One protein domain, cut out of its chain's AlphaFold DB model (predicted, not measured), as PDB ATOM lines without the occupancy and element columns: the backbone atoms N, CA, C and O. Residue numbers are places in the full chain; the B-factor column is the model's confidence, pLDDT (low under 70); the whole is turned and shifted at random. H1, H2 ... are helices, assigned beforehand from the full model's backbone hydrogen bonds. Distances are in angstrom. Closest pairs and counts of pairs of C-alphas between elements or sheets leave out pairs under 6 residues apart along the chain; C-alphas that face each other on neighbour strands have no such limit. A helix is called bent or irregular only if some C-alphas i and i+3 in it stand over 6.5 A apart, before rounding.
ATOM      1  N   ALA A  37     -32.265 -13.332 -63.620       87.94
ATOM      2  CA  ALA A  37     -31.013 -12.882 -63.030       87.94
ATOM      3  C   ALA A  37     -29.929 -13.971 -63.104       87.94
ATOM      4  O   ALA A  37     -30.141 -15.134 -62.761       87.94
ATOM      5  N   THR A  38     -28.722 -13.571 -63.504       87.44
ATOM      6  CA  THR A  38     -27.557 -14.461 -63.619       87.44
ATOM      7  C   THR A  38     -26.292 -13.786 -63.087       87.44
ATOM      8  O   THR A  38     -26.289 -12.592 -62.776       87.44
ATOM      9  N   GLY A  39     -25.216 -14.568 -62.944       90.00
ATOM     10  CA  GLY A  39     -23.879 -14.061 -62.630       90.00
ATOM     11  C   GLY A  39     -23.830 -13.210 -61.359       90.00
ATOM     12  O   GLY A  39     -24.249 -13.647 -60.283       90.00
ATOM     13  N   ASP A  40     -23.323 -11.987 -61.501       93.31
ATOM     14  CA  ASP A  40     -23.044 -11.069 -60.393       93.31
ATOM     15  C   ASP A  40     -24.283 -10.710 -59.567       93.31
ATOM     16  O   ASP A  40     -24.171 -10.541 -58.353       93.31
ATOM     17  N   ILE A  41     -25.475 -10.668 -60.176       93.31
ATOM     18  CA  ILE A  41     -26.725 -10.370 -59.457       93.31
ATOM     19  C   ILE A  41     -27.028 -11.476 -58.439       93.31
ATOM     20  O   ILE A  41     -27.336 -11.191 -57.281       93.31
ATOM     21  N   ILE A  42     -26.891 -12.743 -58.842       93.62
ATOM     22  CA  ILE A  42     -27.113 -13.890 -57.948       93.62
ATOM     23  C   ILE A  42     -26.030 -13.955 -56.868       93.62
ATOM     24  O   ILE A  42     -26.339 -14.226 -55.708       93.62
ATOM     25  N   SER A  43     -24.776 -13.657 -57.215       93.81
ATOM     26  CA  SER A  43     -23.674 -13.586 -56.245       93.81
ATOM     27  C   SER A  43     -23.892 -12.486 -55.201       93.81
ATOM     28  O   SER A  43     -23.745 -12.738 -54.002       93.81
ATOM     29  N   ALA A  44     -24.310 -11.291 -55.627       94.69
ATOM     30  CA  ALA A  44     -24.634 -10.181 -54.737       94.69
ATOM     31  C   ALA A  44     -25.838 -10.506 -53.842       94.69
ATOM     32  O   ALA A  44     -25.801 -10.252 -52.637       94.69
ATOM     33  N   TYR A  45     -26.878 -11.130 -54.400       95.12
ATOM     34  CA  TYR A  45     -28.038 -11.570 -53.632       95.12
ATOM     35  C   TYR A  45     -27.668 -12.635 -52.587       95.12
ATOM     36  O   TYR A  45     -28.093 -12.534 -51.435       95.12
ATOM     37  N   ARG A  46     -26.790 -13.589 -52.927       95.31
ATOM     38  CA  ARG A  46     -26.252 -14.568 -51.969       95.31
ATOM     39  C   ARG A  46     -25.493 -13.902 -50.828       95.31
ATOM     40  O   ARG A  46     -25.707 -14.259 -49.671       95.31
ATOM     41  N   ALA A  47     -24.654 -12.913 -51.126       94.94
ATOM     42  CA  ALA A  47     -23.949 -12.146 -50.101       94.94
ATOM     43  C   ALA A  47     -24.917 -11.345 -49.208       94.94
ATOM     44  O   ALA A  47     -24.747 -11.315 -47.989       94.94
ATOM     45  N   ALA A  48     -25.962 -10.746 -49.788       94.00
ATOM     46  CA  ALA A  48     -26.994 -10.031 -49.039       94.00
ATOM     47  C   ALA A  48     -27.784 -10.965 -48.105       94.00
ATOM     48  O   ALA A  48     -28.017 -10.626 -46.947       94.00
ATOM     49  N   MET A  49     -28.138 -12.164 -48.573       94.38
ATOM     50  CA  MET A  49     -28.786 -13.197 -47.758       94.38
ATOM     51  C   MET A  49     -27.877 -13.692 -46.628       94.38
ATOM     52  O   MET A  49     -28.325 -13.809 -45.488       94.38
ATOM     53  N   ALA A  50     -26.593 -13.927 -46.913       94.12
ATOM     54  CA  ALA A  50     -25.611 -14.314 -45.902       94.12
ATOM     55  C   ALA A  50     -25.482 -13.257 -44.795       94.12
ATOM     56  O   ALA A  50     -25.466 -13.605 -43.617       94.12
ATOM     57  N   ARG A  51     -25.454 -11.970 -45.162       92.94
ATOM     58  CA  ARG A  51     -25.455 -10.853 -44.206       92.94
ATOM     59  C   ARG A  51     -26.738 -10.787 -43.386       92.94
ATOM     60  O   ARG A  51     -26.662 -10.716 -42.169       92.94
ATOM     61  N   TYR A  52     -27.899 -10.892 -44.031       90.19
ATOM     62  CA  TYR A  52     -29.199 -10.899 -43.350       90.19
ATOM     63  C   TYR A  52     -29.301 -11.981 -42.257       90.19
ATOM     64  O   TYR A  52     -29.953 -11.776 -41.233       90.19
ATOM     65  N   ILE A  53     -28.655 -13.132 -42.460       90.25
ATOM     66  CA  ILE A  53     -28.566 -14.194 -41.451       90.25
ATOM     67  C   ILE A  53     -27.463 -13.919 -40.426       90.25
ATOM     68  O   ILE A  53     -27.710 -14.034 -39.228       90.25
ATOM     69  N   GLY A  54     -26.269 -13.544 -40.884       88.44
ATOM     70  CA  GLY A  54     -25.097 -13.352 -40.033       88.44
ATOM     71  C   GLY A  54     -25.168 -12.143 -39.099       88.44
ATOM     72  O   GLY A  54     -24.487 -12.128 -38.080       88.44
ATOM     73  N   GLU A  55     -25.993 -11.146 -39.421       88.06
ATOM     74  CA  GLU A  55     -26.204  -9.938 -38.609       88.06
ATOM     75  C   GLU A  55     -27.302 -10.130 -37.537       88.06
ATOM     76  O   GLU A  55     -27.610  -9.201 -36.790       88.06
ATOM     77  N   GLN A  56     -27.900 -11.326 -37.420       82.88
ATOM     78  CA  GLN A  56     -28.897 -11.597 -36.377       82.88
ATOM     79  C   GLN A  56     -28.250 -11.686 -34.983       82.88
ATOM     80  O   GLN A  56     -27.158 -12.245 -34.849       82.88
ATOM     81  N   PRO A  57     -28.902 -11.178 -33.917       79.50
ATOM     82  CA  PRO A  57     -28.316 -11.211 -32.579       79.50
ATOM     83  C   PRO A  57     -28.025 -12.644 -32.120       79.50
ATOM     84  O   PRO A  57     -28.846 -13.536 -32.321       79.50
ATOM     85  N   GLY A  58     -26.867 -12.870 -31.499       77.94
ATOM     86  CA  GLY A  58     -26.467 -14.204 -31.030       77.94
ATOM     87  C   GLY A  58     -25.993 -15.155 -32.138       77.94
ATOM     88  O   GLY A  58     -25.707 -16.321 -31.865       77.94
ATOM     89  N   TYR A  59     -25.876 -14.686 -33.385       86.81
ATOM     90  CA  TYR A  59     -25.377 -15.504 -34.481       86.81
ATOM     91  C   TYR A  59     -23.867 -15.747 -34.355       86.81
ATOM     92  O   TYR A  59     -23.047 -14.838 -34.490       86.81
ATOM     93  N   VAL A  60     -23.497 -17.005 -34.118       92.19
ATOM     94  CA  VAL A  60     -22.106 -17.458 -34.000       92.19
ATOM     95  C   VAL A  60     -21.901 -18.662 -34.909       92.19
ATOM     96  O   VAL A  60     -22.710 -19.591 -34.901       92.19
ATOM     97  N   MET A  61     -20.817 -18.638 -35.687       94.00
ATOM     98  CA  MET A  61     -20.408 -19.745 -36.554       94.00
ATOM     99  C   MET A  61     -19.548 -20.762 -35.790       94.00
ATOM    100  O   MET A  61     -18.817 -20.374 -34.877       94.00
ATOM    101  N   PRO A  62     -19.574 -22.049 -36.178       95.62
ATOM    102  CA  PRO A  62     -18.689 -23.055 -35.607       95.62
ATOM    103  C   PRO A  62     -17.226 -22.709 -35.883       95.62
ATOM    104  O   PRO A  62     -16.877 -22.256 -36.972       95.62
ATOM    105  N   ALA A  63     -16.352 -22.975 -34.909       96.06
ATOM    106  CA  ALA A  63     -14.910 -22.755 -35.058       96.06
ATOM    107  C   ALA A  63     -14.299 -23.578 -36.214       96.06
ATOM    108  O   ALA A  63     -13.335 -23.147 -36.834       96.06
ATOM    109  N   TYR A  64     -14.912 -24.720 -36.533       96.69
ATOM    110  CA  TYR A  64     -14.542 -25.658 -37.600       96.69
ATOM    111  C   TYR A  64     -15.319 -25.407 -38.910       96.69
ATOM    112  O   TYR A  64     -15.536 -26.298 -39.735       96.69
ATOM    113  N   ARG A  65     -15.797 -24.169 -39.113       96.75
ATOM    114  CA  ARG A  65     -16.541 -23.769 -40.317       96.75
ATOM    115  C   ARG A  65     -15.772 -24.072 -41.600       96.75
ATOM    116  O   ARG A  65     -16.385 -24.492 -42.572       96.75
ATOM    117  N   ALA A  66     -14.465 -23.820 -41.625       97.62
ATOM    118  CA  ALA A  66     -13.674 -23.996 -42.838       97.62
ATOM    119  C   ALA A  66     -13.709 -25.454 -43.331       97.62
ATOM    120  O   ALA A  66     -13.846 -25.682 -44.531       97.62
ATOM    121  N   GLU A  67     -13.665 -26.436 -42.422       98.00
ATOM    122  CA  GLU A  67     -13.789 -27.849 -42.796       98.00
ATOM    123  C   GLU A  67     -15.204 -28.216 -43.253       98.00
ATOM    124  O   GLU A  67     -15.359 -29.047 -44.147       98.00
ATOM    125  N   LEU A  68     -16.233 -27.597 -42.669       97.38
ATOM    126  CA  LEU A  68     -17.617 -27.773 -43.112       97.38
ATOM    127  C   LEU A  68     -17.853 -27.184 -44.511       97.38
ATOM    128  O   LEU A  68     -18.483 -27.832 -45.344       97.38
ATOM    129  N   ASP A  69     -17.328 -25.986 -44.781       96.56
ATOM    130  CA  ASP A  69     -17.442 -25.313 -46.079       96.56
ATOM    131  C   ASP A  69     -16.688 -26.099 -47.177       96.56
ATOM    132  O   ASP A  69     -17.228 -26.270 -48.272       96.56
ATOM    133  N   ASP A  70     -15.496 -26.652 -46.894       97.12
ATOM    134  CA  ASP A  70     -14.776 -27.537 -47.835       97.12
ATOM    135  C   ASP A  70     -15.538 -28.850 -48.083       97.12
ATOM    136  O   ASP A  70     -15.718 -29.255 -49.235       97.12
ATOM    137  N   ALA A  71     -16.056 -29.488 -47.028       94.94
ATOM    138  CA  ALA A  71     -16.846 -30.710 -47.166       94.94
ATOM    139  C   ALA A  71     -18.128 -30.469 -47.983       94.94
ATOM    140  O   ALA A  71     -18.458 -31.261 -48.867       94.94
ATOM    141  N   LEU A  72     -18.816 -29.346 -47.754       93.38
ATOM    142  CA  LEU A  72     -19.989 -28.945 -48.527       93.38
ATOM    143  C   LEU A  72     -19.644 -28.677 -49.997       93.38
ATOM    144  O   LEU A  72     -20.380 -29.124 -50.877       93.38
ATOM    145  N   ALA A  73     -18.530 -27.996 -50.279       91.94
ATOM    146  CA  ALA A  73     -18.080 -27.737 -51.647       91.94
ATOM    147  C   ALA A  73     -17.820 -29.039 -52.430       91.94
ATOM    148  O   ALA A  73     -18.056 -29.095 -53.637       91.94
ATOM    149  N   ARG A  74     -17.398 -30.102 -51.735       90.31
ATOM    150  CA  ARG A  74     -17.218 -31.457 -52.283       90.31
ATOM    151  C   ARG A  74     -18.488 -32.310 -52.254       90.31
ATOM    152  O   ARG A  74     -18.455 -33.442 -52.728       90.31
ATOM    153  N   GLN A  75     -19.585 -31.794 -51.697       88.25
ATOM    154  CA  GLN A  75     -20.814 -32.539 -51.401       88.25
ATOM    155  C   GLN A  75     -20.568 -33.802 -50.546       88.25
ATOM    156  O   GLN A  75     -21.294 -34.793 -50.644       88.25
ATOM    157  N   ASP A  76     -19.551 -33.768 -49.682       90.50
ATOM    158  CA  ASP A  76     -19.183 -34.866 -48.790       90.50
ATOM    159  C   ASP A  76     -20.010 -34.815 -47.496       90.50
ATOM    160  O   ASP A  76     -19.584 -34.343 -46.435       90.50
ATOM    161  N   MET A  77     -21.240 -35.326 -47.587       89.06
ATOM    162  CA  MET A  77     -22.161 -35.386 -46.447       89.06
ATOM    163  C   MET A  77     -21.651 -36.289 -45.312       89.06
ATOM    164  O   MET A  77     -22.060 -36.124 -44.158       89.06
ATOM    165  N   TRP A  78     -20.745 -37.226 -45.607       90.62
ATOM    166  CA  TRP A  78     -20.182 -38.151 -44.631       90.62
ATOM    167  C   TRP A  78     -19.177 -37.400 -43.773       90.62
ATOM    168  O   TRP A  78     -19.229 -37.502 -42.546       90.62
ATOM    169  N   ARG A  79     -18.330 -36.577 -44.399       94.81
ATOM    170  CA  ARG A  79     -17.421 -35.673 -43.698       94.81
ATOM    171  C   ARG A  79     -18.169 -34.633 -42.874       94.81
ATOM    172  O   ARG A  79     -17.798 -34.458 -41.715       94.81
ATOM    173  N   ILE A  80     -19.233 -34.019 -43.406       94.81
ATOM    174  CA  ILE A  80     -20.099 -33.111 -42.628       94.81
ATOM    175  C   ILE A  80     -20.626 -33.835 -41.385       94.81
ATOM    176  O   ILE A  80     -20.416 -33.372 -40.270       94.81
ATOM    177  N   THR A  81     -21.203 -35.029 -41.553       93.19
ATOM    178  CA  THR A  81     -21.718 -35.833 -40.432       93.19
ATOM    179  C   THR A  81     -20.629 -36.171 -39.407       93.19
ATOM    180  O   THR A  81     -20.880 -36.140 -38.202       93.19
ATOM    181  N   ALA A  82     -19.416 -36.509 -39.857       95.56
ATOM    182  CA  ALA A  82     -18.294 -36.817 -38.970       95.56
ATOM    183  C   ALA A  82     -17.854 -35.589 -38.158       95.56
ATOM    184  O   ALA A  82     -17.676 -35.700 -36.947       95.56
ATOM    185  N   LEU A  83     -17.736 -34.426 -38.808       96.88
ATOM    186  CA  LEU A  83     -17.408 -33.154 -38.157       96.88
ATOM    187  C   LEU A  83     -18.477 -32.775 -37.129       96.88
ATOM    188  O   LEU A  83     -18.147 -32.486 -35.979       96.88
ATOM    189  N   THR A  84     -19.758 -32.869 -37.493       94.88
ATOM    190  CA  THR A  84     -20.868 -32.617 -36.567       94.88
ATOM    191  C   THR A  84     -20.783 -33.532 -35.344       94.88
ATOM    192  O   THR A  84     -20.838 -33.045 -34.221       94.88
ATOM    193  N   LYS A  85     -20.566 -34.844 -35.519       94.31
ATOM    194  CA  LYS A  85     -20.413 -35.787 -34.391       94.31
ATOM    195  C   LYS A  85     -19.211 -35.479 -33.499       94.31
ATOM    196  O   LYS A  85     -19.279 -35.712 -32.298       94.31
ATOM    197  N   GLN A  86     -18.114 -35.005 -34.082       96.12
ATOM    198  CA  GLN A  86     -16.892 -34.687 -33.350       96.12
ATOM    199  C   GLN A  86     -17.048 -33.430 -32.485       96.12
ATOM    200  O   GLN A  86     -16.494 -33.373 -31.388       96.12
ATOM    201  N   HIS A  87     -17.774 -32.424 -32.975       95.44
ATOM    202  CA  HIS A  87     -17.800 -31.095 -32.363       95.44
ATOM    203  C   HIS A  87     -19.113 -30.736 -31.655       95.44
ATOM    204  O   HIS A  87     -19.116 -29.824 -30.830       95.44
ATOM    205  N   VAL A  88     -20.220 -31.425 -31.947       94.19
ATOM    206  CA  VAL A  88     -21.522 -31.184 -31.311       94.19
ATOM    207  C   VAL A  88     -21.722 -32.147 -30.147       94.19
ATOM    208  O   VAL A  88     -22.184 -33.275 -30.314       94.19
ATOM    209  N   VAL A  89     -21.373 -31.686 -28.947       91.69
ATOM    210  CA  VAL A  89     -21.398 -32.490 -27.710       91.69
ATOM    211  C   VAL A  89     -22.428 -32.003 -26.688       91.69
ATOM    212  O   VAL A  89     -22.771 -32.726 -25.756       91.69
ATOM    213  N   ASP A  90     -22.973 -30.802 -26.876       87.56
ATOM    214  CA  ASP A  90     -23.894 -30.144 -25.950       87.56
ATOM    215  C   ASP A  90     -24.905 -29.239 -26.682       87.56
ATOM    216  O   ASP A  90     -24.957 -29.177 -27.912       87.56
ATOM    217  N   LEU A  91     -25.784 -28.583 -25.919       85.69
ATOM    218  CA  LEU A  91     -26.812 -27.699 -26.468       85.69
ATOM    219  C   LEU A  91     -26.214 -26.441 -27.145       85.69
ATOM    220  O   LEU A  91     -26.634 -26.138 -28.265       85.69
ATOM    221  N   PRO A  92     -25.226 -25.735 -26.553       89.94
ATOM    222  CA  PRO A  92     -24.562 -24.613 -27.221       89.94
ATOM    223  C   PRO A  92     -23.886 -24.985 -28.547       89.94
ATOM    224  O   PRO A  92     -24.096 -24.302 -29.550       89.94
ATOM    225  N   SER A  93     -23.121 -26.078 -28.595       92.31
ATOM    226  CA  SER A  93     -22.455 -26.533 -29.824       92.31
ATOM    227  C   SER A  93     -23.452 -26.938 -30.911       92.31
ATOM    228  O   SER A  93     -23.217 -26.641 -32.082       92.31
ATOM    229  N   LEU A  94     -24.602 -27.517 -30.541       92.44
ATOM    230  CA  LEU A  94     -25.693 -27.791 -31.484       92.44
ATOM    231  C   LEU A  94     -26.303 -26.500 -32.043       92.44
ATOM    232  O   LEU A  94     -26.558 -26.415 -33.241       92.44
ATOM    233  N   SER A  95     -26.511 -25.485 -31.202       90.69
ATOM    234  CA  SER A  95     -27.022 -24.181 -31.645       90.69
ATOM    235  C   SER A  95     -26.061 -23.498 -32.625       90.69
ATOM    236  O   SER A  95     -26.483 -22.960 -33.648       90.69
ATOM    237  N   VAL A  96     -24.757 -23.554 -32.349       94.44
ATOM    238  CA  VAL A  96     -23.718 -23.002 -33.231       94.44
ATOM    239  C   VAL A  96     -23.624 -23.781 -34.549       94.44
ATOM    240  O   VAL A  96     -23.515 -23.173 -35.613       94.44
ATOM    241  N   GLN A  97     -23.729 -25.113 -34.515       95.94
ATOM    242  CA  GLN A  97     -23.813 -25.937 -35.726       95.94
ATOM    243  C   GLN A  97     -25.035 -25.559 -36.579       95.94
ATOM    244  O   GLN A  97     -24.906 -25.333 -37.784       95.94
ATOM    245  N   ALA A  98     -26.204 -25.418 -35.950       95.25
ATOM    246  CA  ALA A  98     -27.446 -25.043 -36.622       95.25
ATOM    247  C   ALA A  98     -27.354 -23.661 -37.302       95.25
ATOM    248  O   ALA A  98     -27.990 -23.441 -38.330       95.25
ATOM    249  N   ASN A  99     -26.535 -22.733 -36.790       95.44
ATOM    250  CA  ASN A  99     -26.274 -21.457 -37.464       95.44
ATOM    251  C   ASN A  99     -25.548 -21.651 -38.804       95.44
ATOM    252  O   ASN A  99     -25.970 -21.076 -39.807       95.44
ATOM    253  N   TRP A 100     -24.510 -22.493 -38.860       96.94
ATOM    254  CA  TRP A 100     -23.838 -22.795 -40.131       96.94
ATOM    255  C   TRP A 100     -24.795 -23.437 -41.138       96.94
ATOM    256  O   TRP A 100     -24.877 -22.993 -42.282       96.94
ATOM    257  N   GLU A 101     -25.586 -24.414 -40.700       96.88
ATOM    258  CA  GLU A 101     -26.583 -25.074 -41.549       96.88
ATOM    259  C   GLU A 101     -27.628 -24.079 -42.067       96.88
ATOM    260  O   GLU A 101     -27.971 -24.091 -43.250       96.88
ATOM    261  N   ARG A 102     -28.077 -23.155 -41.211       95.62
ATOM    262  CA  ARG A 102     -28.973 -22.063 -41.591       95.62
ATOM    263  C   ARG A 102     -28.359 -21.179 -42.670       95.62
ATOM    264  O   ARG A 102     -29.031 -20.890 -43.657       95.62
ATOM    265  N   LEU A 103     -27.107 -20.746 -42.514       95.56
ATOM    266  CA  LEU A 103     -26.419 -19.949 -43.534       95.56
ATOM    267  C   LEU A 103     -26.386 -20.681 -44.869       95.56
ATOM    268  O   LEU A 103     -26.739 -20.101 -45.895       95.56
ATOM    269  N   VAL A 104     -25.996 -21.952 -44.847       95.50
ATOM    270  CA  VAL A 104     -25.934 -22.810 -46.030       95.50
ATOM    271  C   VAL A 104     -27.309 -22.873 -46.702       95.50
ATOM    272  O   VAL A 104     -27.448 -22.508 -47.871       95.50
ATOM    273  N   VAL A 105     -28.362 -23.213 -45.953       95.38
ATOM    274  CA  VAL A 105     -29.746 -23.258 -46.451       95.38
ATOM    275  C   VAL A 105     -30.174 -21.939 -47.094       95.38
ATOM    276  O   VAL A 105     -30.674 -21.939 -48.219       95.38
ATOM    277  N   TYR A 106     -29.928 -20.812 -46.430       94.44
ATOM    278  CA  TYR A 106     -30.350 -19.489 -46.895       94.44
ATOM    279  C   TYR A 106     -29.498 -18.932 -48.041       94.44
ATOM    280  O   TYR A 106     -29.859 -17.908 -48.614       94.44
ATOM    281  N   THR A 107     -28.403 -19.602 -48.404       93.94
ATOM    282  CA  THR A 107     -27.508 -19.202 -49.502       93.94
ATOM    283  C   THR A 107     -27.574 -20.135 -50.715       93.94
ATOM    284  O   THR A 107     -26.786 -19.983 -51.654       93.94
ATOM    285  N   GLY A 108     -28.565 -21.037 -50.758       91.31
ATOM    286  CA  GLY A 108     -28.869 -21.847 -51.945       91.31
ATOM    287  C   GLY A 108     -28.487 -23.321 -51.848       91.31
ATOM    288  O   GLY A 108     -28.225 -23.933 -52.882       91.31
ATOM    289  N   ALA A 109     -28.430 -23.889 -50.644       88.88
ATOM    290  CA  ALA A 109     -28.036 -25.281 -50.448       88.88
ATOM    291  C   ALA A 109     -28.956 -26.323 -51.119       88.88
ATOM    292  O   ALA A 109     -30.137 -26.042 -51.358       88.88
ATOM    293  N   PRO A 110     -28.432 -27.544 -51.361       89.12
ATOM    294  CA  PRO A 110     -29.216 -28.694 -51.817       89.12
ATOM    295  C   PRO A 110     -30.286 -29.138 -50.806       89.12
ATOM    296  O   PRO A 110     -30.260 -28.762 -49.626       89.12
ATOM    297  N   ALA A 111     -31.207 -29.999 -51.254       91.38
ATOM    298  CA  ALA A 111     -32.303 -30.519 -50.431       91.38
ATOM    299  C   ALA A 111     -31.789 -31.295 -49.206       91.38
ATOM    300  O   ALA A 111     -32.383 -31.230 -48.129       91.38
ATOM    301  N   SER A 112     -30.657 -31.991 -49.348       89.56
ATOM    302  CA  SER A 112     -30.002 -32.730 -48.263       89.56
ATOM    303  C   SER A 112     -29.601 -31.830 -47.091       89.56
ATOM    304  O   SER A 112     -29.850 -32.180 -45.941       89.56
ATOM    305  N   MET A 113     -29.046 -30.648 -47.357       92.75
ATOM    306  CA  MET A 113     -28.656 -29.700 -46.309       92.75
ATOM    307  C   MET A 113     -29.864 -29.049 -45.633       92.75
ATOM    308  O   MET A 113     -29.845 -28.843 -44.423       92.75
ATOM    309  N   ALA A 114     -30.935 -28.773 -46.383       92.94
ATOM    310  CA  ALA A 114     -32.197 -28.322 -45.795       92.94
ATOM    311  C   ALA A 114     -32.799 -29.380 -44.855       92.94
ATOM    312  O   ALA A 114     -33.292 -29.041 -43.778       92.94
ATOM    313  N   TYR A 115     -32.705 -30.659 -45.230       93.00
ATOM    314  CA  TYR A 115     -33.112 -31.778 -44.386       93.00
ATOM    315  C   TYR A 115     -32.245 -31.909 -43.123       93.00
ATOM    316  O   TYR A 115     -32.797 -32.044 -42.031       93.00
ATOM    317  N   VAL A 116     -30.915 -31.811 -43.250       93.31
ATOM    318  CA  VAL A 116     -29.982 -31.820 -42.105       93.31
ATOM    319  C   VAL A 116     -30.308 -30.687 -41.136       93.31
ATOM    320  O   VAL A 116     -30.442 -30.930 -39.941       93.31
ATOM    321  N   TYR A 117     -30.542 -29.474 -41.642       95.69
ATOM    322  CA  TYR A 117     -30.899 -28.345 -40.788       95.69
ATOM    323  C   TYR A 117     -32.212 -28.573 -40.025       95.69
ATOM    324  O   TYR A 117     -32.309 -28.288 -38.830       95.69
ATOM    325  N   ALA A 118     -33.226 -29.130 -40.694       96.06
ATOM    326  CA  ALA A 118     -34.479 -29.492 -40.044       96.06
ATOM    327  C   ALA A 118     -34.275 -30.542 -38.934       96.06
ATOM    328  O   ALA A 118     -34.893 -30.430 -37.873       96.06
ATOM    329  N   ASP A 119     -33.386 -31.517 -39.141       95.06
ATOM    330  CA  ASP A 119     -33.046 -32.535 -38.140       95.06
ATOM    331  C   ASP A 119     -32.321 -31.943 -36.922       95.06
ATOM    332  O   ASP A 119     -32.691 -32.213 -35.774       95.06
ATOM    333  N   SER A 120     -31.347 -31.061 -37.158       95.06
ATOM    334  CA  SER A 120     -30.636 -30.332 -36.105       95.06
ATOM    335  C   SER A 120     -31.589 -29.486 -35.265       95.06
ATOM    336  O   SER A 120     -31.532 -29.533 -34.035       95.06
ATOM    337  N   LEU A 121     -32.526 -28.770 -35.900       96.31
ATOM    338  CA  LEU A 121     -33.569 -28.018 -35.199       96.31
ATOM    339  C   LEU A 121     -34.493 -28.944 -34.401       96.31
ATOM    340  O   LEU A 121     -34.806 -28.664 -33.245       96.31
ATOM    341  N   TRP A 122     -34.913 -30.072 -34.969       96.69
ATOM    342  CA  TRP A 122     -35.751 -31.035 -34.254       96.69
ATOM    343  C   TRP A 122     -35.051 -31.582 -33.000       96.69
ATOM    344  O   TRP A 122     -35.639 -31.635 -31.912       96.69
ATOM    345  N   THR A 123     -33.769 -31.921 -33.135       95.06
ATOM    346  CA  THR A 123     -32.904 -32.362 -32.037       95.06
ATOM    347  C   THR A 123     -32.708 -31.263 -30.995       95.06
ATOM    348  O   THR A 123     -32.776 -31.540 -29.795       95.06
ATOM    349  N   LEU A 124     -32.542 -30.010 -31.424       94.38
ATOM    350  CA  LEU A 124     -32.434 -28.852 -30.541       94.38
ATOM    351  C   LEU A 124     -33.707 -28.676 -29.705       94.38
ATOM    352  O   LEU A 124     -33.633 -28.573 -28.481       94.38
ATOM    353  N   GLY A 125     -34.879 -28.741 -30.342       95.06
ATOM    354  CA  GLY A 125     -36.171 -28.670 -29.659       95.06
ATOM    355  C   GLY A 125     -36.354 -29.784 -28.627       95.06
ATOM    356  O   GLY A 125     -36.831 -29.534 -27.525       95.06
ATOM    357  N   ARG A 126     -35.921 -31.014 -28.936       94.69
ATOM    358  CA  ARG A 126     -35.907 -32.113 -27.957       94.69
ATOM    359  C   ARG A 126     -34.998 -31.828 -26.762       94.69
ATOM    360  O   ARG A 126     -35.446 -31.978 -25.633       94.69
ATOM    361  N   LYS A 127     -33.755 -31.397 -26.996       92.50
ATOM    362  CA  LYS A 127     -32.819 -31.108 -25.900       92.50
ATOM    363  C   LYS A 127     -33.327 -29.980 -24.996       92.50
ATOM    364  O   LYS A 127     -33.148 -30.066 -23.788       92.50
ATOM    365  N   LEU A 128     -34.002 -28.972 -25.554       92.06
ATOM    366  CA  LEU A 128     -34.656 -27.916 -24.771       92.06
ATOM    367  C   LEU A 128     -35.761 -28.466 -23.855       92.06
ATOM    368  O   LEU A 128     -35.862 -28.048 -22.704       92.06
ATOM    369  N   GLU A 129     -36.568 -29.423 -24.325       92.62
ATOM    370  CA  GLU A 129     -37.565 -30.086 -23.473       92.62
ATOM    371  C   GLU A 129     -36.933 -30.917 -22.362       92.62
ATOM    372  O   GLU A 129     -37.447 -30.912 -21.245       92.62
ATOM    373  N   ASP A 130     -35.841 -31.620 -22.662       92.19
ATOM    374  CA  ASP A 130     -35.103 -32.390 -21.664       92.19
ATOM    375  C   ASP A 130     -34.536 -31.439 -20.593       92.19
ATOM    376  O   ASP A 130     -34.815 -31.607 -19.407       92.19
ATOM    377  N   SER A 131     -33.895 -30.335 -20.999       89.62
ATOM    378  CA  SER A 131     -33.417 -29.293 -20.074       89.62
ATOM    379  C   SER A 131     -34.538 -28.650 -19.249       89.62
ATOM    380  O   SER A 131     -34.330 -28.309 -18.083       89.62
ATOM    381  N   ALA A 132     -35.743 -28.505 -19.811       91.50
ATOM    382  CA  ALA A 132     -36.904 -27.989 -19.083       91.50
ATOM    383  C   ALA A 132     -37.369 -28.924 -17.954       91.50
ATOM    384  O   ALA A 132     -37.998 -28.463 -17.002       91.50
ATOM    385  N   ARG A 133     -37.105 -30.233 -18.054       90.12
ATOM    386  CA  ARG A 133     -37.403 -31.202 -16.983       90.12
ATOM    387  C   ARG A 133     -36.378 -31.105 -15.858       90.12
ATOM    388  O   ARG A 133     -36.761 -31.188 -14.696       90.12
ATOM    389  N   ASP A 134     -35.121 -30.862 -16.215       89.75
ATOM    390  CA  ASP A 134     -34.003 -30.801 -15.269       89.75
ATOM    391  C   ASP A 134     -33.887 -29.441 -14.555       89.75
ATOM    392  O   ASP A 134     -33.239 -29.340 -13.513       89.75
ATOM    393  N   THR A 135     -34.547 -28.398 -15.079       88.06
ATOM    394  CA  THR A 135     -34.445 -27.014 -14.576       88.06
ATOM    395  C   THR A 135     -35.833 -26.403 -14.299       88.06
ATOM    396  O   THR A 135     -36.319 -25.596 -15.098       88.06
ATOM    397  N   PRO A 136     -36.501 -26.753 -13.178       87.88
ATOM    398  CA  PRO A 136     -37.888 -26.353 -12.904       87.88
ATOM    399  C   PRO A 136     -38.142 -24.842 -12.978       87.88
ATOM    400  O   PRO A 136     -39.136 -24.424 -13.569       87.88
ATOM    401  N   ASP A 137     -37.208 -24.031 -12.475       91.19
ATOM    402  CA  ASP A 137     -37.317 -22.563 -12.442       91.19
ATOM    403  C   ASP A 137     -37.343 -21.919 -13.842       91.19
ATOM    404  O   ASP A 137     -37.745 -20.769 -13.996       91.19
ATOM    405  N   GLN A 138     -36.919 -22.650 -14.879       88.12
ATOM    406  CA  GLN A 138     -36.872 -22.183 -16.271       88.12
ATOM    407  C   GLN A 138     -37.768 -23.010 -17.201       88.12
ATOM    408  O   GLN A 138     -37.794 -22.781 -18.414       88.12
ATOM    409  N   ALA A 139     -38.512 -23.975 -16.654       91.75
ATOM    410  CA  ALA A 139     -39.197 -24.998 -17.429       91.75
ATOM    411  C   ALA A 139     -40.224 -24.426 -18.416       91.75
ATOM    412  O   ALA A 139     -40.358 -24.931 -19.529       91.75
ATOM    413  N   GLU A 140     -40.948 -23.373 -18.033       92.81
ATOM    414  CA  GLU A 140     -41.929 -22.718 -18.906       92.81
ATOM    415  C   GLU A 140     -41.262 -22.069 -20.128       92.81
ATOM    416  O   GLU A 140     -41.638 -22.362 -21.264       92.81
ATOM    417  N   SER A 141     -40.218 -21.265 -19.902       90.88
ATOM    418  CA  SER A 141     -39.462 -20.601 -20.971       90.88
ATOM    419  C   SER A 141     -38.818 -21.611 -21.926       90.88
ATOM    420  O   SER A 141     -38.949 -21.489 -23.144       90.88
ATOM    421  N   LEU A 142     -38.185 -22.658 -21.389       89.88
ATOM    422  CA  LEU A 142     -37.525 -23.689 -22.194       89.88
ATOM    423  C   LEU A 142     -38.521 -24.498 -23.038       89.88
ATOM    424  O   LEU A 142     -38.248 -24.785 -24.203       89.88
ATOM    425  N   ARG A 143     -39.710 -24.813 -22.503       92.56
ATOM    426  CA  ARG A 143     -40.779 -25.469 -23.278       92.56
ATOM    427  C   ARG A 143     -41.319 -24.568 -24.383       92.56
ATOM    428  O   ARG A 143     -41.525 -25.046 -25.498       92.56
ATOM    429  N   ALA A 144     -41.524 -23.281 -24.107       90.88
ATOM    430  CA  ALA A 144     -41.964 -22.329 -25.124       90.88
ATOM    431  C   ALA A 144     -40.948 -22.232 -26.278       90.88
ATOM    432  O   ALA A 144     -41.334 -22.306 -27.447       90.88
ATOM    433  N   GLN A 145     -39.652 -22.165 -25.959       90.19
ATOM    434  CA  GLN A 145     -38.577 -22.198 -26.956       90.19
ATOM    435  C   GLN A 145     -38.559 -23.516 -27.739       90.19
ATOM    436  O   GLN A 145     -38.487 -23.498 -28.967       90.19
ATOM    437  N   ALA A 146     -38.700 -24.661 -27.065       92.75
ATOM    438  CA  ALA A 146     -38.745 -25.963 -27.723       92.75
ATOM    439  C   ALA A 146     -39.874 -26.065 -28.762       92.75
ATOM    440  O   ALA A 146     -39.651 -26.561 -29.868       92.75
ATOM    441  N   VAL A 147     -41.069 -25.557 -28.440       92.12
ATOM    442  CA  VAL A 147     -42.208 -25.515 -29.374       92.12
ATOM    443  C   VAL A 147     -41.879 -24.668 -30.604       92.12
ATOM    444  O   VAL A 147     -42.107 -25.115 -31.729       92.12
ATOM    445  N   GLN A 148     -41.311 -23.473 -30.417       91.62
ATOM    446  CA  GLN A 148     -40.928 -22.593 -31.528       91.62
ATOM    447  C   GLN A 148     -39.863 -23.237 -32.427       91.62
ATOM    448  O   GLN A 148     -39.980 -23.225 -33.657       91.62
ATOM    449  N   VAL A 149     -38.852 -23.860 -31.821       93.88
ATOM    450  CA  VAL A 149     -37.786 -24.564 -32.538       93.88
ATOM    451  C   VAL A 149     -38.347 -25.753 -33.323       93.88
ATOM    452  O   VAL A 149     -38.016 -25.913 -34.496       93.88
ATOM    453  N   ARG A 150     -39.266 -26.540 -32.748       95.44
ATOM    454  CA  ARG A 150     -39.932 -27.645 -33.463       95.44
ATOM    455  C   ARG A 150     -40.793 -27.175 -34.626       95.44
ATOM    456  O   ARG A 150     -40.760 -27.791 -35.688       95.44
ATOM    457  N   GLN A 151     -41.532 -26.082 -34.467       94.69
ATOM    458  CA  GLN A 151     -42.284 -25.491 -35.577       94.69
ATOM    459  C   GLN A 151     -41.342 -25.032 -36.697       94.69
ATOM    460  O   GLN A 151     -41.609 -25.288 -37.870       94.69
ATOM    461  N   THR A 152     -40.201 -24.440 -36.339       94.00
ATOM    462  CA  THR A 152     -39.162 -24.043 -37.300       94.00
ATOM    463  C   THR A 152     -38.548 -25.257 -38.002       94.00
ATOM    464  O   THR A 152     -38.329 -25.205 -39.213       94.00
ATOM    465  N   ALA A 153     -38.331 -26.361 -37.280       96.62
ATOM    466  CA  ALA A 153     -37.871 -27.629 -37.844       96.62
ATOM    467  C   ALA A 153     -38.854 -28.160 -38.897       96.62
ATOM    468  O   ALA A 153     -38.450 -28.468 -40.014       96.62
ATOM    469  N   VAL A 154     -40.157 -28.184 -38.588       96.56
ATOM    470  CA  VAL A 154     -41.201 -28.597 -39.543       96.56
ATOM    471  C   VAL A 154     -41.217 -27.691 -40.774       96.56
ATOM    472  O   VAL A 154     -41.319 -28.183 -41.897       96.56
ATOM    473  N   ALA A 155     -41.086 -26.377 -40.589       95.56
ATOM    474  CA  ALA A 155     -41.051 -25.431 -41.699       95.56
ATOM    475  C   ALA A 155     -39.864 -25.694 -42.645       95.56
ATOM    476  O   ALA A 155     -40.029 -25.676 -43.865       95.56
ATOM    477  N   HIS A 156     -38.684 -25.998 -42.094       95.81
ATOM    478  CA  HIS A 156     -37.497 -26.314 -42.888       95.81
ATOM    479  C   HIS A 156     -37.529 -27.727 -43.481       95.81
ATOM    480  O   HIS A 156     -37.015 -27.920 -44.579       95.81
ATOM    481  N   ALA A 157     -38.193 -28.688 -42.835       96.31
ATOM    482  CA  ALA A 157     -38.446 -30.003 -43.422       96.31
ATOM    483  C   ALA A 157     -39.378 -29.890 -44.640       96.31
ATOM    484  O   ALA A 157     -39.101 -30.461 -45.692       96.31
ATOM    485  N   LEU A 158     -40.444 -29.088 -44.541       96.44
ATOM    486  CA  LEU A 158     -41.314 -28.762 -45.678       96.44
ATOM    487  C   LEU A 158     -40.555 -28.018 -46.782       96.44
ATOM    488  O   LEU A 158     -40.766 -28.290 -47.961       96.44
ATOM    489  N   TYR A 159     -39.649 -27.111 -46.420       95.75
ATOM    490  CA  TYR A 159     -38.768 -26.467 -47.390       95.75
ATOM    491  C   TYR A 159     -37.826 -27.476 -48.067       95.75
ATOM    492  O   TYR A 159     -37.677 -27.435 -49.284       95.75
ATOM    493  N   ALA A 160     -37.246 -28.430 -47.335       95.88
ATOM    494  CA  ALA A 160     -36.419 -29.484 -47.923       95.88
ATOM    495  C   ALA A 160     -37.208 -30.308 -48.955       95.88
ATOM    496  O   ALA A 160     -36.711 -30.545 -50.057       95.88
ATOM    497  N   VAL A 161     -38.459 -30.664 -48.635       96.19
ATOM    498  CA  VAL A 161     -39.389 -31.315 -49.574       96.19
ATOM    499  C   VAL A 161     -39.622 -30.439 -50.800       96.19
ATOM    500  O   VAL A 161     -39.570 -30.934 -51.923       96.19
ATOM    501  N   ALA A 162     -39.829 -29.133 -50.617       95.81
ATOM    502  CA  ALA A 162     -40.003 -28.213 -51.734       95.81
ATOM    503  C   ALA A 162     -38.788 -28.174 -52.664       95.81
ATOM    504  O   ALA A 162     -38.946 -28.228 -53.887       95.81
ATOM    505  N   VAL A 163     -37.579 -28.125 -52.098       95.25
ATOM    506  CA  VAL A 163     -36.342 -28.176 -52.882       95.25
ATOM    507  C   VAL A 163     -36.262 -29.494 -53.647       95.25
ATOM    508  O   VAL A 163     -36.025 -29.459 -54.850       95.25
ATOM    509  N   ALA A 164     -36.518 -30.639 -53.010       95.50
ATOM    510  CA  ALA A 164     -36.471 -31.938 -53.680       95.50
ATOM    511  C   ALA A 164     -37.500 -32.051 -54.819       95.50
ATOM    512  O   ALA A 164     -37.169 -32.471 -55.927       95.50
ATOM    513  N   GLU A 165     -38.736 -31.612 -54.600       95.69
ATOM    514  CA  GLU A 165     -39.808 -31.634 -55.601       95.69
ATOM    515  C   GLU A 165     -39.487 -30.801 -56.845       95.69
ATOM    516  O   GLU A 165     -39.738 -31.215 -57.986       95.69
ATOM    517  N   VAL A 166     -38.905 -29.620 -56.635       94.75
ATOM    518  CA  VAL A 166     -38.510 -28.720 -57.719       94.75
ATOM    519  C   VAL A 166     -37.240 -29.224 -58.396       94.75
ATOM    520  O   VAL A 166     -37.214 -29.382 -59.614       94.75
ATOM    521  N   GLU A 167     -36.176 -29.482 -57.641       94.25
ATOM    522  CA  GLU A 167     -34.869 -29.801 -58.214       94.25
ATOM    523  C   GLU A 167     -34.796 -31.239 -58.757       94.25
ATOM    524  O   GLU A 167     -34.024 -31.483 -59.682       94.25
ATOM    525  N   SER A 168     -35.681 -32.155 -58.337       94.75
ATOM    526  CA  SER A 168     -35.813 -33.488 -58.960       94.75
ATOM    527  C   SER A 168     -36.191 -33.427 -60.441       94.75
ATOM    528  O   SER A 168     -35.907 -34.356 -61.189       94.75
ATOM    529  N   ARG A 169     -36.758 -32.309 -60.915       94.88
ATOM    530  CA  ARG A 169     -37.037 -32.087 -62.346       94.88
ATOM    531  C   ARG A 169     -35.769 -31.915 -63.180       94.88
ATOM    532  O   ARG A 169     -35.844 -31.971 -64.405       94.88
ATOM    533  N   ARG A 170     -34.617 -31.707 -62.534       94.19
ATOM    534  CA  ARG A 170     -33.296 -31.773 -63.169       94.19
ATOM    535  C   ARG A 170     -32.775 -33.202 -63.270       94.19
ATOM    536  O   ARG A 170     -31.855 -33.419 -64.046       94.19
ATOM    537  N   CYS A 171     -33.313 -34.146 -62.503       95.38
ATOM    538  CA  CYS A 171     -32.808 -35.508 -62.461       95.38
ATOM    539  C   CYS A 171     -33.292 -36.312 -63.663       95.38
ATOM    540  O   CYS A 171     -34.452 -36.231 -64.067       95.38
ATOM    541  N   ARG A 172     -32.385 -37.107 -64.231       95.06
ATOM    542  CA  ARG A 172     -32.691 -38.039 -65.319       95.06
ATOM    543  C   ARG A 172     -33.520 -39.227 -64.841       95.06
ATOM    544  O   ARG A 172     -34.377 -39.706 -65.576       95.06
ATOM    545  N   ASP A 173     -33.266 -39.680 -63.619       93.75
ATOM    546  CA  ASP A 173     -34.017 -40.751 -62.976       93.75
ATOM    547  C   ASP A 173     -35.249 -40.189 -62.250       93.75
ATOM    548  O   ASP A 173     -35.130 -39.417 -61.297       93.75
ATOM    549  N   ALA A 174     -36.440 -40.594 -62.696       88.50
ATOM    550  CA  ALA A 174     -37.704 -40.172 -62.101       88.50
ATOM    551  C   ALA A 174     -37.927 -40.742 -60.686       88.50
ATOM    552  O   ALA A 174     -38.675 -40.154 -59.903       88.50
ATOM    553  N   GLU A 175     -37.265 -41.846 -60.326       93.75
ATOM    554  CA  GLU A 175     -37.353 -42.447 -58.990       93.75
ATOM    555  C   GLU A 175     -36.504 -41.711 -57.945       93.75
ATOM    556  O   GLU A 175     -36.639 -41.976 -56.750       93.75
ATOM    557  N   ALA A 176     -35.653 -40.765 -58.362       93.81
ATOM    558  CA  ALA A 176     -34.812 -39.983 -57.457       93.81
ATOM    559  C   ALA A 176     -35.633 -39.268 -56.372       93.81
ATOM    560  O   ALA A 176     -35.284 -39.311 -55.190       93.81
ATOM    561  N   LEU A 177     -36.765 -38.672 -56.767       94.50
ATOM    562  CA  LEU A 177     -37.683 -38.028 -55.833       94.50
ATOM    563  C   LEU A 177     -38.289 -39.046 -54.865       94.50
ATOM    564  O   LEU A 177     -38.232 -38.834 -53.661       94.50
ATOM    565  N   VAL A 178     -38.807 -40.168 -55.378       93.25
ATOM    566  CA  VAL A 178     -39.450 -41.208 -54.557       93.25
ATOM    567  C   VAL A 178     -38.491 -41.709 -53.481       93.25
ATOM    568  O   VAL A 178     -38.847 -41.730 -52.307       93.25
ATOM    569  N   PHE A 179     -37.253 -42.037 -53.859       91.69
ATOM    570  CA  PHE A 179     -36.223 -42.480 -52.921       91.69
ATOM    571  C   PHE A 179     -35.933 -41.439 -51.828       91.69
ATOM    572  O   PHE A 179     -35.793 -41.783 -50.647       91.69
ATOM    573  N   TRP A 180     -35.827 -40.166 -52.216       92.88
ATOM    574  CA  TRP A 180     -35.547 -39.077 -51.286       92.88
ATOM    575  C   TRP A 180     -36.712 -38.857 -50.315       92.88
ATOM    576  O   TRP A 180     -36.499 -38.815 -49.102       92.88
ATOM    577  N   GLU A 181     -37.947 -38.800 -50.819       92.31
ATOM    578  CA  GLU A 181     -39.145 -38.628 -49.993       92.31
ATOM    579  C   GLU A 181     -39.302 -39.761 -48.979       92.31
ATOM    580  O   GLU A 181     -39.572 -39.517 -47.802       92.31
ATOM    581  N   ASP A 182     -39.081 -40.996 -49.415       91.06
ATOM    582  CA  ASP A 182     -39.090 -42.181 -48.567       91.06
ATOM    583  C   ASP A 182     -38.057 -42.096 -47.439       91.06
ATOM    584  O   ASP A 182     -38.352 -42.410 -46.280       91.06
ATOM    585  N   SER A 183     -36.845 -41.647 -47.767       87.44
ATOM    586  CA  SER A 183     -35.761 -41.474 -46.798       87.44
ATOM    587  C   SER A 183     -36.108 -40.410 -45.758       87.44
ATOM    588  O   SER A 183     -35.902 -40.624 -44.565       87.44
ATOM    589  N   VAL A 184     -36.721 -39.309 -46.187       87.88
ATOM    590  CA  VAL A 184     -37.127 -38.191 -45.323       87.88
ATOM    591  C   VAL A 184     -38.316 -38.558 -44.440       87.88
ATOM    592  O   VAL A 184     -38.337 -38.227 -43.253       87.88
ATOM    593  N   ARG A 185     -39.303 -39.286 -44.976       88.44
ATOM    594  CA  ARG A 185     -40.446 -39.778 -44.189       88.44
ATOM    595  C   ARG A 185     -39.995 -40.739 -43.098       88.44
ATOM    596  O   ARG A 185     -40.452 -40.609 -41.964       88.44
ATOM    597  N   ARG A 186     -39.101 -41.679 -43.426       87.44
ATOM    598  CA  ARG A 186     -38.573 -42.653 -42.457       87.44
ATOM    599  C   ARG A 186     -37.632 -42.006 -41.443       87.44
ATOM    600  O   ARG A 186     -37.760 -42.282 -40.255       87.44
ATOM    601  N   GLY A 187     -36.725 -41.141 -41.892       86.88
ATOM    602  CA  GLY A 187     -35.717 -40.513 -41.036       86.88
ATOM    603  C   GLY A 187     -36.288 -39.525 -40.014       86.88
ATOM    604  O   GLY A 187     -35.737 -39.398 -38.927       86.88
ATOM    605  N   GLN A 188     -37.424 -38.883 -40.318       89.88
ATOM    606  CA  GLN A 188     -38.040 -37.843 -39.481       89.88
ATOM    607  C   GLN A 188     -39.503 -38.148 -39.107       89.88
ATOM    608  O   GLN A 188     -40.321 -37.239 -38.974       89.88
ATOM    609  N   ALA A 189     -39.863 -39.422 -38.912       93.56
ATOM    610  CA  ALA A 189     -41.248 -39.832 -38.639       93.56
ATOM    611  C   ALA A 189     -41.919 -39.022 -37.506       93.56
ATOM    612  O   ALA A 189     -43.005 -38.479 -37.702       93.56
ATOM    613  N   ALA A 190     -41.222 -38.838 -36.377       94.94
ATOM    614  CA  ALA A 190     -41.729 -38.082 -35.227       94.94
ATOM    615  C   ALA A 190     -41.989 -36.593 -35.529       94.94
ATOM    616  O   ALA A 190     -42.935 -36.011 -34.997       94.94
ATOM    617  N   LEU A 191     -41.180 -35.977 -36.398       96.06
ATOM    618  CA  LEU A 191     -41.402 -34.603 -36.857       96.06
ATOM    619  C   LEU A 191     -42.683 -34.530 -37.686       96.06
ATOM    620  O   LEU A 191     -43.493 -33.624 -37.494       96.06
ATOM    621  N   TRP A 192     -42.899 -35.491 -38.585       95.81
ATOM    622  CA  TRP A 192     -44.091 -35.521 -39.427       95.81
ATOM    623  C   TRP A 192     -45.366 -35.847 -38.641       95.81
ATOM    624  O   TRP A 192     -46.421 -35.293 -38.948       95.81
ATOM    625  N   ASP A 193     -45.281 -36.694 -37.614       95.56
ATOM    626  CA  ASP A 193     -46.386 -36.935 -36.679       95.56
ATOM    627  C   ASP A 193     -46.755 -35.657 -35.925       95.56
ATOM    628  O   ASP A 193     -47.926 -35.278 -35.878       95.56
ATOM    629  N   TYR A 194     -45.752 -34.933 -35.421       95.81
ATOM    630  CA  TYR A 194     -45.954 -33.622 -34.810       95.81
ATOM    631  C   TYR A 194     -46.577 -32.624 -35.794       95.81
ATOM    632  O   TYR A 194     -47.503 -31.899 -35.435       95.81
ATOM    633  N   ALA A 195     -46.128 -32.621 -37.053       95.69
ATOM    634  CA  ALA A 195     -46.676 -31.757 -38.089       95.69
ATOM    635  C   ALA A 195     -48.161 -32.019 -38.364       95.69
ATOM    636  O   ALA A 195     -48.943 -31.070 -38.447       95.69
ATOM    637  N   ARG A 196     -48.557 -33.294 -38.442       95.81
ATOM    638  CA  ARG A 196     -49.955 -33.709 -38.633       95.81
ATOM    639  C   ARG A 196     -50.844 -33.404 -37.430       95.81
ATOM    640  O   ARG A 196     -52.023 -33.121 -37.616       95.81
ATOM    641  N   ALA A 197     -50.291 -33.439 -36.221       95.62
ATOM    642  CA  ALA A 197     -51.024 -33.141 -34.991       95.62
ATOM    643  C   ALA A 197     -51.242 -31.634 -34.750       95.62
ATOM    644  O   ALA A 197     -52.015 -31.262 -33.866       95.62
ATOM    645  N   MET A 198     -50.567 -30.753 -35.498       93.75
ATOM    646  CA  MET A 198     -50.743 -29.307 -35.346       93.75
ATOM    647  C   MET A 198     -52.120 -28.829 -35.839       93.75
ATOM    648  O   MET A 198     -52.621 -29.354 -36.833       93.75
ATOM    649  N   PRO A 199     -52.686 -27.769 -35.228       93.88
ATOM    650  CA  PRO A 199     -53.868 -27.084 -35.748       93.88
ATOM    651  C   PRO A 199     -53.705 -26.638 -37.210       93.88
ATOM    652  O   PRO A 199     -52.617 -26.230 -37.630       93.88
ATOM    653  N   GLU A 200     -54.785 -26.671 -37.993       93.06
ATOM    654  CA  GLU A 200     -54.727 -26.371 -39.432       93.06
ATOM    655  C   GLU A 200     -54.189 -24.971 -39.756       93.06
ATOM    656  O   GLU A 200     -53.503 -24.776 -40.761       93.06
ATOM    657  N   ASP A 201     -54.503 -23.966 -38.941       91.81
ATOM    658  CA  ASP A 201     -54.002 -22.601 -39.110       91.81
ATOM    659  C   ASP A 201     -52.474 -22.548 -38.981       91.81
ATOM    660  O   ASP A 201     -51.812 -21.878 -39.785       91.81
ATOM    661  N   ARG A 202     -51.912 -23.323 -38.045       91.94
ATOM    662  CA  ARG A 202     -50.466 -23.496 -37.877       91.94
ATOM    663  C   ARG A 202     -49.862 -24.255 -39.045       91.94
ATOM    664  O   ARG A 202     -48.891 -23.770 -39.617       91.94
ATOM    665  N   GLN A 203     -50.469 -25.361 -39.478       92.12
ATOM    666  CA  GLN A 203     -50.020 -26.081 -40.675       92.12
ATOM    667  C   GLN A 203     -49.966 -25.150 -41.899       92.12
ATOM    668  O   GLN A 203     -48.948 -25.085 -42.587       92.12
ATOM    669  N   ARG A 204     -51.020 -24.353 -42.133       91.12
ATOM    670  CA  ARG A 204     -51.062 -23.359 -43.220       91.12
ATOM    671  C   ARG A 204     -49.960 -22.307 -43.099       91.12
ATOM    672  O   ARG A 204     -49.396 -21.916 -44.118       91.12
ATOM    673  N   ALA A 205     -49.651 -21.838 -41.891       90.31
ATOM    674  CA  ALA A 205     -48.568 -20.878 -41.678       90.31
ATOM    675  C   ALA A 205     -47.194 -21.467 -42.036       90.31
ATOM    676  O   ALA A 205     -46.416 -20.805 -42.722       90.31
ATOM    677  N   LEU A 206     -46.924 -22.716 -41.649       91.69
ATOM    678  CA  LEU A 206     -45.662 -23.399 -41.957       91.69
ATOM    679  C   LEU A 206     -45.526 -23.723 -43.452       91.69
ATOM    680  O   LEU A 206     -44.450 -23.558 -44.020       91.69
ATOM    681  N   LEU A 207     -46.624 -24.106 -44.114       92.12
ATOM    682  CA  LEU A 207     -46.661 -24.304 -45.568       92.12
ATOM    683  C   LEU A 207     -46.358 -23.009 -46.334       92.12
ATOM    684  O   LEU A 207     -45.597 -23.036 -47.301       92.12
ATOM    685  N   ARG A 208     -46.933 -21.878 -45.901       89.69
ATOM    686  CA  ARG A 208     -46.627 -20.559 -46.481       89.69
ATOM    687  C   ARG A 208     -45.162 -20.201 -46.290       89.69
ATOM    688  O   ARG A 208     -44.511 -19.851 -47.262       89.69
ATOM    689  N   TYR A 209     -44.634 -20.379 -45.080       92.00
ATOM    690  CA  TYR A 209     -43.223 -20.133 -44.801       92.00
ATOM    691  C   TYR A 209     -42.299 -20.930 -45.732       92.00
ATOM    692  O   TYR A 209     -41.391 -20.360 -46.328       92.00
ATOM    693  N   ALA A 210     -42.540 -22.237 -45.884       92.69
ATOM    694  CA  ALA A 210     -41.719 -23.091 -46.741       92.69
ATOM    695  C   ALA A 210     -41.767 -22.655 -48.215       92.69
ATOM    696  O   ALA A 210     -40.738 -22.647 -48.888       92.69
ATOM    697  N   HIS A 211     -42.945 -22.255 -48.704       91.81
ATOM    698  CA  HIS A 211     -43.107 -21.729 -50.059       91.81
ATOM    699  C   HIS A 211     -42.400 -20.374 -50.234       91.81
ATOM    700  O   HIS A 211     -41.652 -20.193 -51.192       91.81
ATOM    701  N   ASP A 212     -42.562 -19.445 -49.293       90.56
ATOM    702  CA  ASP A 212     -41.897 -18.139 -49.339       90.56
ATOM    703  C   ASP A 212     -40.370 -18.283 -49.284       90.56
ATOM    704  O   ASP A 212     -39.642 -17.548 -49.959       90.56
ATOM    705  N   LEU A 213     -39.867 -19.250 -48.511       91.75
ATOM    706  CA  LEU A 213     -38.445 -19.575 -48.471       91.75
ATOM    707  C   LEU A 213     -37.966 -20.183 -49.798       91.75
ATOM    708  O   LEU A 213     -36.890 -19.810 -50.265       91.75
ATOM    709  N   ASP A 214     -38.767 -21.040 -50.448       92.88
ATOM    710  CA  ASP A 214     -38.474 -21.534 -51.801       92.88
ATOM    711  C   ASP A 214     -38.295 -20.393 -52.794       92.88
ATOM    712  O   ASP A 214     -37.257 -20.337 -53.447       92.88
ATOM    713  N   ILE A 215     -39.241 -19.454 -52.841       91.06
ATOM    714  CA  ILE A 215     -39.180 -18.287 -53.732       91.06
ATOM    715  C   ILE A 215     -37.887 -17.497 -53.499       91.06
ATOM    716  O   ILE A 215     -37.213 -17.104 -54.450       91.06
ATOM    717  N   ARG A 216     -37.504 -17.289 -52.236       91.88
ATOM    718  CA  ARG A 216     -36.318 -16.497 -51.883       91.88
ATOM    719  C   ARG A 216     -35.011 -17.187 -52.211       91.88
ATOM    720  O   ARG A 216     -34.070 -16.511 -52.607       91.88
ATOM    721  N   VAL A 217     -34.918 -18.495 -52.002       92.94
ATOM    722  CA  VAL A 217     -33.648 -19.222 -52.122       92.94
ATOM    723  C   VAL A 217     -33.460 -19.806 -53.525       92.94
ATOM    724  O   VAL A 217     -32.324 -19.966 -53.973       92.94
ATOM    725  N   ALA A 218     -34.552 -20.050 -54.252       91.56
ATOM    726  CA  ALA A 218     -34.583 -20.584 -55.611       91.56
ATOM    727  C   ALA A 218     -33.551 -19.994 -56.587       91.56
ATOM    728  O   ALA A 218     -32.926 -20.796 -57.289       91.56
ATOM    729  N   PRO A 219     -33.331 -18.664 -56.645       90.94
ATOM    730  CA  PRO A 219     -32.376 -18.074 -57.584       90.94
ATOM    731  C   PRO A 219     -30.917 -18.473 -57.318       90.94
ATOM    732  O   PRO A 219     -30.092 -18.457 -58.224       90.94
ATOM    733  N   MET A 220     -30.582 -18.849 -56.081       92.00
ATOM    734  CA  MET A 220     -29.213 -19.192 -55.678       92.00
ATOM    735  C   MET A 220     -28.903 -20.687 -55.775       92.00
ATOM    736  O   MET A 220     -27.741 -21.064 -55.587       92.00
ATOM    737  N   ARG A 221     -29.912 -21.535 -56.019       89.19
ATOM    738  CA  ARG A 221     -29.757 -22.995 -55.991       89.19
ATOM    739  C   ARG A 221     -29.090 -23.530 -57.252       89.19
ATOM    740  O   ARG A 221     -29.529 -23.261 -58.373       89.19
ATOM    741  N   GLY A 222     -28.058 -24.341 -57.041       84.88
ATOM    742  CA  GLY A 222     -27.395 -25.119 -58.083       84.88
ATOM    743  C   GLY A 222     -28.024 -26.505 -58.297       84.88
ATOM    744  O   GLY A 222     -29.007 -26.851 -57.642       84.88
ATOM    745  N   PRO A 223     -27.466 -27.307 -59.221       87.12
ATOM    746  CA  PRO A 223     -27.822 -28.716 -59.375       87.12
ATOM    747  C   PRO A 223     -27.543 -29.525 -58.098       87.12
ATOM    748  O   PRO A 223     -26.518 -29.326 -57.447       87.12
ATOM    749  N   ASP A 224     -28.428 -30.470 -57.778       90.69
ATOM    750  CA  ASP A 224     -28.319 -31.348 -56.607       90.69
ATOM    751  C   ASP A 224     -27.968 -32.777 -57.053       90.69
ATOM    752  O   ASP A 224     -28.835 -33.577 -57.414       90.69
ATOM    753  N   ALA A 225     -26.667 -33.082 -57.102       91.19
ATOM    754  CA  ALA A 225     -26.175 -34.368 -57.597       91.19
ATOM    755  C   ALA A 225     -26.489 -35.521 -56.633       91.19
ATOM    756  O   ALA A 225     -26.732 -36.638 -57.084       91.19
ATOM    757  N   LEU A 226     -26.538 -35.251 -55.325       90.44
ATOM    758  CA  LEU A 226     -26.930 -36.234 -54.316       90.44
ATOM    759  C   LEU A 226     -28.405 -36.611 -54.443       90.44
ATOM    760  O   LEU A 226     -28.737 -37.792 -54.339       90.44
ATOM    761  N   LEU A 227     -29.285 -35.638 -54.699       93.00
ATOM    762  CA  LEU A 227     -30.691 -35.911 -54.989       93.00
ATOM    763  C   LEU A 227     -30.817 -36.810 -56.225       93.00
ATOM    764  O   LEU A 227     -31.402 -37.888 -56.140       93.00
ATOM    765  N   CYS A 228     -30.216 -36.412 -57.349       94.25
ATOM    766  CA  CYS A 228     -30.323 -37.173 -58.597       94.25
ATOM    767  C   CYS A 228     -29.618 -38.534 -58.550       94.25
ATOM    768  O   CYS A 228     -30.037 -39.465 -59.233       94.25
ATOM    769  N   GLY A 229     -28.586 -38.669 -57.720       91.69
ATOM    770  CA  GLY A 229     -27.883 -39.919 -57.468       91.69
ATOM    771  C   GLY A 229     -28.516 -40.797 -56.387       91.69
ATOM    772  O   GLY A 229     -27.910 -41.800 -56.027       91.69
ATOM    773  N   LYS A 230     -29.701 -40.474 -55.846       90.62
ATOM    774  CA  LYS A 230     -30.351 -41.260 -54.773       90.62
ATOM    775  C   LYS A 230     -29.446 -41.428 -53.539       90.62
ATOM    776  O   LYS A 230     -29.290 -42.516 -52.992       90.62
ATOM    777  N   GLY A 231     -28.816 -40.336 -53.109       84.75
ATOM    778  CA  GLY A 231     -27.959 -40.280 -51.921       84.75
ATOM    779  C   GLY A 231     -26.496 -40.676 -52.143       84.75
ATOM    780  O   GLY A 231     -25.707 -40.546 -51.209       84.75
ATOM    781  N   ARG A 232     -26.108 -41.106 -53.352       88.62
ATOM    782  CA  ARG A 232     -24.696 -41.247 -53.751       88.62
ATOM    783  C   ARG A 232     -24.290 -40.129 -54.702       88.62
ATOM    784  O   ARG A 232     -25.102 -39.651 -55.489       88.62
ATOM    785  N   LEU A 233     -23.015 -39.755 -54.666       87.56
ATOM    786  CA  LEU A 233     -22.457 -38.918 -55.720       87.56
ATOM    787  C   LEU A 233     -22.353 -39.732 -57.024       87.56
ATOM    788  O   LEU A 233     -21.992 -40.915 -56.974       87.56
ATOM    789  N   PRO A 234     -22.688 -39.136 -58.183       87.62
ATOM    790  CA  PRO A 234     -22.465 -39.763 -59.480       87.62
ATOM    791  C   PRO A 234     -20.984 -40.089 -59.697       87.62
ATOM    792  O   PRO A 234     -20.104 -39.347 -59.252       87.62
ATOM    793  N   ALA A 235     -20.702 -41.190 -60.394       88.31
ATOM    794  CA  ALA A 235     -19.339 -41.508 -60.804       88.31
ATOM    795  C   ALA A 235     -18.822 -40.477 -61.826       88.31
ATOM    796  O   ALA A 235     -19.598 -39.799 -62.503       88.31
TER     797      ALA A 235
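What this domain is: This is residues 37 to 235 of the 269 residues of an uncharacterized protein of plant metagenome (UniProt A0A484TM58). A long antiparallel hairpin of helices, H5 and H6, makes the core and the longest axis. H4 packs along H5, with the short hairpin H2 and H3 beside it and H1 at its end; H7 runs beside the last part of H6, while H8 and H9 cross H6 and little H10 sits between the ends of H5, H6 and H7. The printed part has 199 residues with ten named helices, H1 to H10 in chain order, and no named strand: the class is all helix, packed part aligned, part crossed. It is compact, with a radius of gyration of the C-alphas of 17.0 A and spans of 53 by 37 by 31 A.

How they stand to each other: H1, residues 40 to 54, touches H4, residues 91 to 106, at a shallow tilt of 21 degrees, opposite ways; the closest C-alphas, of Ala 50 and Leu 103, are 6.2 A apart. H2, residues 65 to 73, forms a hairpin with H3, residues 77 to 87, the closest C-alphas being those of Leu 68 and Ile 80, 5.9 A. H4 forms a hairpin with H5, residues 111 to 134, closest at C-alphas Glu 101 and Tyr 117, 5.5 A. H3 and H5 are near each other. The hub is H6, residues 136 to 170, which forms a hairpin with H5 at a shallow tilt of 12 degrees, closest at C-alphas Ala 132 and Ala 139, 4.1 A. H6 has a kink of 31 degrees near residue 143 and is irregular, with C-alphas 137 and 140 7.9 A apart. With residues 161 to 168 alone it touches H7, residues 175 to 187, closest at C-alphas Ser 168 and Leu 177, 5.8 A. H8, residues 189 to 197, is about perpendicular to H6, at 77 degrees, and touches it at C-alphas Val 154 and Ala 195, 6.5 A, the closest pair. H9, residues 200 to 220, is irregular, with C-alphas 216 and 219 7.1 A apart; it touches H6 at a steep tilt of 53 degrees, closest at C-alphas Tyr 159 and Ala 210, 4.5 A. H9 also touches H1, closest at C-alphas Ile 42 and Met 220, 6.1 A. H10, residues 225 to 228, touches H7, closest at C-alphas Ala 176 and Cys 228, 5.4 A. Every O i to N i+4 pair is within hydrogen-bond range in H1, H2, H3, H4, H5, H7 and H8, against 27 of 31 in H6 and 15 of 17 in H9; H10 is too short for such a pair.

Where its parts are: H1 begins at C-alpha 40 (-23.044, -11.069, -60.393) and is 20.6 A long. H4 is 22.3 A, H5 35.2 A, H6 50.8 A and H9 31.1 A long. H6 begins at C-alpha 136 (-37.888, -26.353, -12.904), and H10 ends at C-alpha 228 (-30.323, -37.173, -58.597).

The domain as a whole: The C-alphas farthest apart, of Asp 137 and Arg 172, are 55.3 A apart. The printed part has no cut. The link from H1 to H2 is short, the other links between named helices are tight, and no link is long. Mean pLDDT of the printed part is 92.6, and no printed residue is under 70.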